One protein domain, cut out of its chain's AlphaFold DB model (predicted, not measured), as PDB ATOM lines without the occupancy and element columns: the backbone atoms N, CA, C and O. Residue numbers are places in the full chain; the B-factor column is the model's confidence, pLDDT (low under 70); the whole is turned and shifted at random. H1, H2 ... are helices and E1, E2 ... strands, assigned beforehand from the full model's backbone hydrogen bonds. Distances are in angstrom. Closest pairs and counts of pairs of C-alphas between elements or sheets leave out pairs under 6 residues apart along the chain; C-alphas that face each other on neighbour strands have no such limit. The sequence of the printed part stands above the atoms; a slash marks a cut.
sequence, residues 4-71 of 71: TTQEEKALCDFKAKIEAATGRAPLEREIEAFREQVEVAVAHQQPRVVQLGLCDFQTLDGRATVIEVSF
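This is residues 4 to 71 of the 71 residues of an uncharacterized protein of Pseudomonas sp. AU12215 (UniProt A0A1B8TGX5). A ribbon of two strands, E1 and E2, has a helical hairpin packed on one side, H1 by E2 and H2 by E1. The printed part has 68 residues, with named elements in the order H1, H2, E1, E2; its sheet is antiparallel, its class mixed. It is compact, radius of gyration of the C-alphas 11.9 A, and elongated, 35 by 19 by 17 A.

Start at the hairpin of E1, residues 49 to 54, and E2, residues 65 to 70, antiparallel at 161 degrees; N 50 and O 69, 2.8 A apart, are within hydrogen-bond range. The closest C-alphas of E2 and H1, residues 4 to 22, are Ser 70 and Ala 10, 6.1 A apart. Those of E1 and H2, residues 28 to 43, are Val 50 and Gln 37, 6.2 A apart. H1 and H2, a hairpin, touch with residues 7 to 15 and 31 to 38 alone, closest at C-alphas 11 and 34, 7.7 A, opposite ways at a steep tilt of 42 degrees. In both, every O i to N i+4 pair is within hydrogen-bond range.

Find C-alpha 4 at (18.711, 37.395, -30.460); H1 runs 26.9 A from there, H2 22.6 A. E2 ends at C-alpha 70, (20.324, 36.290, -17.129).

The printed part has no cut and no long link; residue 4 alone has pLDDT under 70.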
ATOM      1  N   THR A   4      20.103  37.875 -30.415       59.38
ATOM      2  CA  THR A   4      18.711  37.395 -30.460       59.38
ATOM      3  C   THR A   4      18.493  36.087 -29.692       59.38
ATOM      4  O   THR A   4      17.550  35.967 -28.924       59.38
ATOM      5  N   THR A   5      19.413  35.124 -29.795       72.69
ATOM      6  CA  THR A   5      19.234  33.798 -29.175       72.69
ATOM      7  C   THR A   5      19.318  33.827 -27.646       72.69
ATOM      8  O   THR A   5      18.720  32.985 -26.977       72.69
ATOM      9  N   GLN A   6      20.074  34.767 -27.074       80.38
ATOM     10  CA  GLN A   6      20.261  34.851 -25.625       80.38
ATOM     11  C   GLN A   6      19.087  35.577 -24.963       80.38
ATOM     12  O   GLN A   6      18.558  35.095 -23.963       80.38
ATOM     13  N   GLU A   7      18.617  36.656 -25.588       84.69
ATOM     14  CA  GLU A   7      17.421  37.403 -25.184       84.69
ATOM     15  C   GLU A   7      16.157  36.538 -25.289       84.69
ATOM     16  O   GLU A   7      15.336  36.525 -24.374       84.69
ATOM     17  N   GLU A   8      16.016  35.746 -26.357       88.12
ATOM     18  CA  GLU A   8      14.895  34.810 -26.514       88.12
ATOM     19  C   GLU A   8      14.910  33.704 -25.452       88.12
ATOM     20  O   GLU A   8      13.864  33.354 -24.897       88.12
ATOM     21  N   LYS A   9      16.095  33.173 -25.123       89.94
ATOM     22  CA  LYS A   9      16.245  32.177 -24.058       89.94
ATOM     23  C   LYS A   9      15.905  32.769 -22.691       89.94
ATOM     24  O   LYS A   9      15.212  32.119 -21.912       89.94
ATOM     25  N   ALA A  10      16.354  33.990 -22.420       91.19
ATOM     26  CA  ALA A  10      16.037  34.697 -21.189       91.19
ATOM     27  C   ALA A  10      14.541  35.015 -21.088       91.19
ATOM     28  O   ALA A  10      13.933  34.795 -20.047       91.19
ATOM     29  N   LEU A  11      13.902  35.427 -22.185       92.44
ATOM     30  CA  LEU A  11      12.456  35.614 -22.211       92.44
ATOM     31  C   LEU A  11      11.712  34.299 -21.927       92.44
ATOM     32  O   LEU A  11      10.712  34.304 -21.216       92.44
ATOM     33  N   CYS A  12      12.185  33.173 -22.461       93.88
ATOM     34  CA  CYS A  12      11.610  31.859 -22.173       93.88
ATOM     35  C   CYS A  12      11.738  31.494 -20.683       93.88
ATOM     36  O   CYS A  12      10.746  31.120 -20.058       93.88
ATOM     37  N   ASP A  13      12.926  31.675 -20.096       94.25
ATOM     38  CA  ASP A  13      13.175  31.409 -18.672       94.25
ATOM     39  C   ASP A  13      12.346  32.332 -17.764       94.25
ATOM     40  O   ASP A  13      11.752  31.888 -16.784       94.25
ATOM     41  N   PHE A  14      12.219  33.606 -18.137       94.69
ATOM     42  CA  PHE A  14      11.373  34.570 -17.442       94.69
ATOM     43  C   PHE A  14       9.909  34.124 -17.416       94.69
ATOM     44  O   PHE A  14       9.298  34.069 -16.349       94.69
ATOM     45  N   LYS A  15       9.358  33.742 -18.574       94.94
ATOM     46  CA  LYS A  15       7.977  33.256 -18.673       94.94
ATOM     47  C   LYS A  15       7.760  32.009 -17.815       94.94
ATOM     48  O   LYS A  15       6.833  31.989 -17.012       94.94
ATOM     49  N   ALA A  16       8.665  31.035 -17.915       95.62
ATOM     50  CA  ALA A  16       8.592  29.798 -17.144       95.62
ATOM     51  C   ALA A  16       8.634  30.052 -15.627       95.62
ATOM     52  O   ALA A  16       7.877  29.442 -14.872       95.62
ATOM     53  N   LYS A  17       9.480  30.982 -15.169       95.06
ATOM     54  CA  LYS A  17       9.572  31.358 -13.753       95.06
ATOM     55  C   LYS A  17       8.322  32.080 -13.248       95.06
ATOM     56  O   LYS A  17       7.899  31.816 -12.125       95.06
ATOM     57  N   ILE A  18       7.700  32.935 -14.064       94.25
ATOM     58  CA  ILE A  18       6.413  33.562 -13.723       94.25
ATOM     59  C   ILE A  18       5.310  32.507 -13.624       94.25
ATOM     60  O   ILE A  18       4.567  32.500 -12.642       94.25
ATOM     61  N   GLU A  19       5.225  31.586 -14.585       95.25
ATOM     62  CA  GLU A  19       4.246  30.492 -14.551       95.25
ATOM     63  C   GLU A  19       4.430  29.608 -13.320       95.25
ATOM     64  O   GLU A  19       3.460  29.312 -12.626       95.25
ATOM     65  N   ALA A  20       5.672  29.256 -12.987       94.56
ATOM     66  CA  ALA A  20       5.975  28.460 -11.803       94.56
ATOM     67  C   ALA A  20       5.638  29.191 -10.493       94.56
ATOM     68  O   ALA A  20       5.135  28.570  -9.560       94.56
ATOM     69  N   ALA A  21       5.896  30.501 -10.412       92.94
ATOM     70  CA  ALA A  21       5.654  31.282  -9.200       92.94
ATOM     71  C   ALA A  21       4.173  31.623  -8.984       92.94
ATOM     72  O   ALA A  21       3.730  31.728  -7.842       92.94
ATOM     73  N   THR A  22       3.411  31.818 -10.062       92.75
ATOM     74  CA  THR A  22       2.049  32.379 -10.009       92.75
ATOM     75  C   THR A  22       0.954  31.397 -10.434       92.75
ATOM     76  O   THR A  22      -0.223  31.650 -10.189       92.75
ATOM     77  N   GLY A  23       1.307  30.287 -11.088       93.50
ATOM     78  CA  GLY A  23       0.357  29.320 -11.647       93.50
ATOM     79  C   GLY A  23      -0.436  29.830 -12.855       93.50
ATOM     80  O   GLY A  23      -1.381  29.170 -13.286       93.50
ATOM     81  N   ARG A  24      -0.082  30.998 -13.402       93.31
ATOM     82  CA  ARG A  24      -0.720  31.603 -14.578       93.31
ATOM     83  C   ARG A  24       0.317  31.971 -15.629       93.31
ATOM     84  O   ARG A  24       1.474  32.228 -15.308       93.31
ATOM     85  N   ALA A  25      -0.142  32.123 -16.866       93.50
ATOM     86  CA  ALA A  25       0.670  32.716 -17.917       93.50
ATOM     87  C   ALA A  25       1.138  34.143 -17.526       93.50
ATOM     88  O   ALA A  25       0.406  34.875 -16.841       93.50
ATOM     89  N   PRO A  26       2.338  34.561 -17.964       92.50
ATOM     90  CA  PRO A  26       2.835  35.917 -17.766       92.50
ATOM     91  C   PRO A  26       1.963  36.926 -18.516       92.50
ATOM     92  O   PRO A  26       1.506  36.672 -19.632       92.50
ATOM     93  N   LEU A  27       1.731  38.078 -17.896       92.81
ATOM     94  CA  LEU A  27       0.963  39.172 -18.479       92.81
ATOM     95  C   LEU A  27       1.818  39.926 -19.496       92.81
ATOM     96  O   LEU A  27       3.036  40.020 -19.354       92.81
ATOM     97  N   GLU A  28       1.168  40.552 -20.476       92.75
ATOM     98  CA  GLU A  28       1.850  41.354 -21.499       92.75
ATOM     99  C   GLU A  28       2.726  42.451 -20.874       92.75
ATOM    100  O   GLU A  28       3.916  42.520 -21.164       92.75
ATOM    101  N   ARG A  29       2.198  43.175 -19.879       91.12
ATOM    102  CA  ARG A  29       2.950  44.191 -19.120       91.12
ATOM    103  C   ARG A  29       4.217  43.663 -18.430       91.12
ATOM    104  O   ARG A  29       5.170  44.408 -18.245       91.12
ATOM    105  N   GLU A  30       4.229  42.395 -18.008       92.56
ATOM    106  CA  GLU A  30       5.398  41.778 -17.358       92.56
ATOM    107  C   GLU A  30       6.470  41.447 -18.402       92.56
ATOM    108  O   GLU A  30       7.662  41.595 -18.147       92.56
ATOM    109  N   ILE A  31       6.039  41.044 -19.600       93.38
ATOM    110  CA  ILE A  31       6.912  40.800 -20.749       93.38
ATOM    111  C   ILE A  31       7.501  42.116 -21.274       93.38
ATOM    112  O   ILE A  31       8.683  42.160 -21.611       93.38
ATOM    113  N   GLU A  32       6.705  43.185 -21.340       93.12
ATOM    114  CA  GLU A  32       7.178  44.519 -21.723       93.12
ATOM    115  C   GLU A  32       8.197  45.059 -20.716       93.12
ATOM    116  O   GLU A  32       9.283  45.467 -21.119       93.12
ATOM    117  N   ALA A  33       7.912  44.952 -19.413       91.25
ATOM    118  CA  ALA A  33       8.852  45.347 -18.365       91.25
ATOM    119  C   ALA A  33      10.175  44.565 -18.441       91.25
ATOM    120  O   ALA A  33      11.246  45.144 -18.266       91.25
ATOM    121  N   PHE A  34      10.124  43.262 -18.742       92.62
ATOM    122  CA  PHE A  34      11.327  42.465 -18.984       92.62
ATOM    123  C   PHE A  34      12.148  43.023 -20.155       92.62
ATOM    124  O   PHE A  34      13.357  43.205 -20.024       92.62
ATOM    125  N   ARG A  35      11.505  43.315 -21.293       91.75
ATOM    126  CA  ARG A  35      12.189  43.834 -22.489       91.75
ATOM    127  C   ARG A  35      12.824  45.197 -22.236       91.75
ATOM    128  O   ARG A  35      13.983  45.378 -22.588       91.75
ATOM    129  N   GLU A  36      12.112  46.100 -21.568       91.06
ATOM    130  CA  GLU A  36      12.637  47.421 -21.215       91.06
ATOM    131  C   GLU A  36      13.880  47.302 -20.319       91.06
ATOM    132  O   GLU A  36      14.902  47.933 -20.585       91.06
ATOM    133  N   GLN A  37      13.848  46.428 -19.306       89.62
ATOM    134  CA  GLN A  37      15.014  46.191 -18.452       89.62
ATOM    135  C   GLN A  37      16.201  45.602 -19.223       89.62
ATOM    136  O   GLN A  37      17.337  46.010 -18.980       89.62
ATOM    137  N   VAL A  38      15.957  44.681 -20.162       89.50
ATOM    138  CA  VAL A  38      17.000  44.160 -21.062       89.50
ATOM    139  C   VAL A  38      17.616  45.296 -21.874       89.50
ATOM    140  O   VAL A  38      18.837  45.440 -21.877       89.50
ATOM    141  N   GLU A  39      16.800  46.128 -22.524       89.12
ATOM    142  CA  GLU A  39      17.280  47.248 -23.339       89.12
ATOM    143  C   GLU A  39      18.114  48.236 -22.519       89.12
ATOM    144  O   GLU A  39      19.216  48.605 -22.931       89.12
ATOM    145  N   VAL A  40      17.643  48.601 -21.323       88.31
ATOM    146  CA  VAL A  40      18.380  49.459 -20.385       88.31
ATOM    147  C   VAL A  40      19.707  48.808 -19.993       88.31
ATOM    148  O   VAL A  40      20.760  49.443 -20.065       88.31
ATOM    149  N   ALA A  41      19.706  47.532 -19.616       87.00
ATOM    150  CA  ALA A  41      20.923  46.860 -19.186       87.00
ATOM    151  C   ALA A  41      21.947  46.694 -20.328       87.00
ATOM    152  O   ALA A  41      23.146  46.868 -20.094       87.00
ATOM    153  N   VAL A  42      21.502  46.462 -21.570       86.00
ATOM    154  CA  VAL A  42      22.370  46.491 -22.762       86.00
ATOM    155  C   VAL A  42      22.934  47.893 -22.992       86.00
ATOM    156  O   VAL A  42      24.146  48.036 -23.171       86.00
ATOM    157  N   ALA A  43      22.086  48.926 -22.960       86.62
ATOM    158  CA  ALA A  43      22.481  50.310 -23.218       86.62
ATOM    159  C   ALA A  43      23.503  50.831 -22.196       86.62
ATOM    160  O   ALA A  43      24.423  51.566 -22.552       86.62
ATOM    161  N   HIS A  44      23.372  50.415 -20.937       86.25
ATOM    162  CA  HIS A  44      24.223  50.852 -19.831       86.25
ATOM    163  C   HIS A  44      25.367  49.882 -19.493       86.25
ATOM    164  O   HIS A  44      26.060  50.100 -18.500       86.25
ATOM    165  N   GLN A  45      25.576  48.824 -20.290       81.50
ATOM    166  CA  GLN A  45      26.581  47.776 -20.037       81.50
ATOM    167  C   GLN A  45      26.498  47.186 -18.616       81.50
ATOM    168  O   GLN A  45      27.508  46.834 -18.003       81.50
ATOM    169  N   GLN A  46      25.280  47.109 -18.081       78.62
ATOM    170  CA  GLN A  46      25.000  46.568 -16.756       78.62
ATOM    171  C   GLN A  46      25.187  45.041 -16.751       78.62
ATOM    172  O   GLN A  46      25.216  44.410 -17.816       78.62
ATOM    173  N   PRO A  47      25.299  44.414 -15.563       75.06
ATOM    174  CA  PRO A  47      25.187  42.967 -15.443       75.06
ATOM    175  C   PRO A  47      23.936  42.496 -16.184       75.06
ATOM    176  O   PRO A  47      22.870  43.087 -16.033       75.06
ATOM    177  N   ARG A  48      24.070  41.451 -17.003       82.75
ATOM    178  CA  ARG A  48      22.973  40.936 -17.828       82.75
ATOM    179  C   ARG A  48      21.992  40.134 -16.987       82.75
ATOM    180  O   ARG A  48      21.909  38.921 -17.128       82.75
ATOM    181  N   VAL A  49      21.334  40.807 -16.055       83.25
ATOM    182  CA  VAL A  49      20.405  40.249 -15.083       83.25
ATOM    183  C   VAL A  49      19.173  41.150 -15.047       83.25
ATOM    184  O   VAL A  49      19.297  42.356 -14.860       83.25
ATOM    185  N   VAL A  50      17.996  40.566 -15.239       84.62
ATOM    186  CA  VAL A  50      16.688  41.223 -15.099       84.62
ATOM    187  C   VAL A  50      16.040  40.730 -13.822       84.62
ATOM    188  O   VAL A  50      16.058  39.526 -13.559       84.62
ATOM    189  N   GLN A  51      15.451  41.646 -13.056       87.12
ATOM    190  CA  GLN A  51      14.761  41.335 -11.809       87.12
ATOM    191  C   GLN A  51      13.321  41.853 -11.857       87.12
ATOM    192  O   GLN A  51      13.070  43.033 -12.108       87.12
ATOM    193  N   LEU A  52      12.358  40.972 -11.585       88.12
ATOM    194  CA  LEU A  52      10.957  41.345 -11.401       88.12
ATOM    195  C   LEU A  52      10.465  40.888 -10.029       88.12
ATOM    196  O   LEU A  52      10.434  39.694  -9.738       88.12
ATOM    197  N   GLY A  53      10.050  41.843  -9.201       89.44
ATOM    198  CA  GLY A  53       9.383  41.556  -7.935       89.44
ATOM    199  C   GLY A  53       7.924  41.161  -8.150       89.44
ATOM    200  O   GLY A  53       7.180  41.859  -8.837       89.44
ATOM    201  N   LEU A  54       7.515  40.060  -7.529       88.00
ATOM    202  CA  LEU A  54       6.129  39.645  -7.368       88.00
ATOM    203  C   LEU A  54       5.716  39.871  -5.914       88.00
ATOM    204  O   LEU A  54       6.438  39.493  -4.988       88.00
ATOM    205  N   CYS A  55       4.542  40.458  -5.716       88.12
ATOM    206  CA  CYS A  55       3.924  40.565  -4.400       88.12
ATOM    207  C   CYS A  55       3.370  39.208  -3.946       88.12
ATOM    208  O   CYS A  55       3.038  38.357  -4.772       88.12
ATOM    209  N   ASP A  56       3.202  39.026  -2.636       80.06
ATOM    210  CA  ASP A  56       2.694  37.790  -2.031       80.06
ATOM    211  C   ASP A  56       1.375  37.312  -2.658       80.06
ATOM    212  O   ASP A  56       1.288  36.160  -3.081       80.06
ATOM    213  N   PHE A  57       0.406  38.210  -2.846       84.75
ATOM    214  CA  PHE A  57      -0.891  37.918  -3.465       84.75
ATOM    215  C   PHE A  57      -0.825  37.483  -4.938       84.75
ATOM    216  O   PHE A  57      -1.836  37.065  -5.498       84.75
ATOM    217  N   GLN A  58       0.329  37.613  -5.598       86.88
ATOM    218  CA  GLN A  58       0.527  37.152  -6.974       86.88
ATOM    219  C   GLN A  58       1.084  35.725  -7.032       86.88
ATOM    220  O   GLN A  58       1.036  35.115  -8.099       86.88
ATOM    221  N   THR A  59       1.628  35.209  -5.926       87.25
ATOM    222  CA  THR A  59       2.354  33.933  -5.876       87.25
ATOM    223  C   THR A  59       1.510  32.794  -5.315       87.25
ATOM    224  O   THR A  59       0.597  33.009  -4.522       87.25
ATOM    225  N   LEU A  60       1.846  31.561  -5.696       89.81
ATOM    226  CA  LEU A  60       1.145  30.356  -5.246       89.81
ATOM    227  C   LEU A  60       1.325  30.065  -3.753       89.81
ATOM    228  O   LEU A  60       0.422  29.503  -3.137       89.81
ATOM    229  N   ASP A  61       2.473  30.422  -3.172       89.75
ATOM    230  CA  ASP A  61       2.746  30.184  -1.751       89.75
ATOM    231  C   ASP A  61       2.410  31.389  -0.856       89.75
ATOM    232  O   ASP A  61       2.515  31.300   0.368       89.75
ATOM    233  N   GLY A  62       1.955  32.497  -1.452       88.62
ATOM    234  CA  GLY A  62       1.598  33.707  -0.721       88.62
ATOM    235  C   GLY A  62       2.813  34.445  -0.155       88.62
ATOM    236  O   GLY A  62       2.710  35.058   0.907       88.62
ATOM    237  N   ARG A  63       3.974  34.374  -0.817       87.81
ATOM    238  CA  ARG A  63       5.189  35.096  -0.418       87.81
ATOM    239  C   ARG A  63       5.701  35.973  -1.539       87.81
ATOM    240  O   ARG A  63       5.729  35.584  -2.700       87.81
ATOM    241  N   ALA A  64       6.163  37.164  -1.175       88.31
ATOM    242  CA  ALA A  64       6.867  38.005  -2.126       88.31
ATOM    243  C   ALA A  64       8.100  37.260  -2.662       88.31
ATOM    244  O   ALA A  64       8.854  36.657  -1.893       88.31
ATOM    245  N   THR A  65       8.299  37.303  -3.976       89.88
ATOM    246  CA  THR A  65       9.421  36.628  -4.634       89.88
ATOM    247  C   THR A  65      10.014  37.509  -5.720       89.88
ATOM    248  O   THR A  65       9.335  38.372  -6.270       89.88
ATOM    249  N   VAL A  66      11.289  37.302  -6.035       92.00
ATOM    250  CA  VAL A  66      11.974  38.015  -7.118       92.00
ATOM    251  C   VAL A  66      12.317  37.012  -8.203       92.00
ATOM    252  O   VAL A  66      13.003  36.020  -7.957       92.00
ATOM    253  N   ILE A  67      11.837  37.274  -9.414       90.88
ATOM    254  CA  ILE A  67      12.219  36.527 -10.604       90.88
ATOM    255  C   ILE A  67      13.489  37.146 -11.159       90.88
ATOM    256  O   ILE A  67      13.473  38.293 -11.595       90.88
ATOM    257  N   GLU A  68      14.570  36.373 -11.155       90.81
ATOM    258  CA  GLU A  68      15.859  36.777 -11.707       90.81
ATOM    259  C   GLU A  68      16.202  35.946 -12.944       90.81
ATOM    260  O   GLU A  68      16.102  34.714 -12.917       90.81
ATOM    261  N   VAL A  69      16.614  36.603 -14.031       89.06
ATOM    262  CA  VAL A  69      17.011  35.934 -15.278       89.06
ATOM    263  C   VAL A  69      18.228  36.602 -15.888       89.06
ATOM    264  O   VAL A  69      18.290  37.827 -15.953       89.06
ATOM    265  N   SER A  70      19.166  35.795 -16.388       87.88
ATOM    266  CA  SER A  70      20.324  36.290 -17.129       87.88
ATOM    267  C   SER A  70      20.148  36.201 -18.644       87.88
ATOM    268  O   SER A  70      19.600  35.215 -19.144       87.88
ATOM    269  N   PHE A  71      20.655  37.198 -19.373       80.25
ATOM    270  CA  PHE A  71      20.602  37.291 -20.841       80.25
ATOM    271  C   PHE A  71      21.961  37.689 -21.441       80.25
ATOM    272  O   PHE A  71      22.979  37.587 -20.728       80.25
TER     273      PHE A  71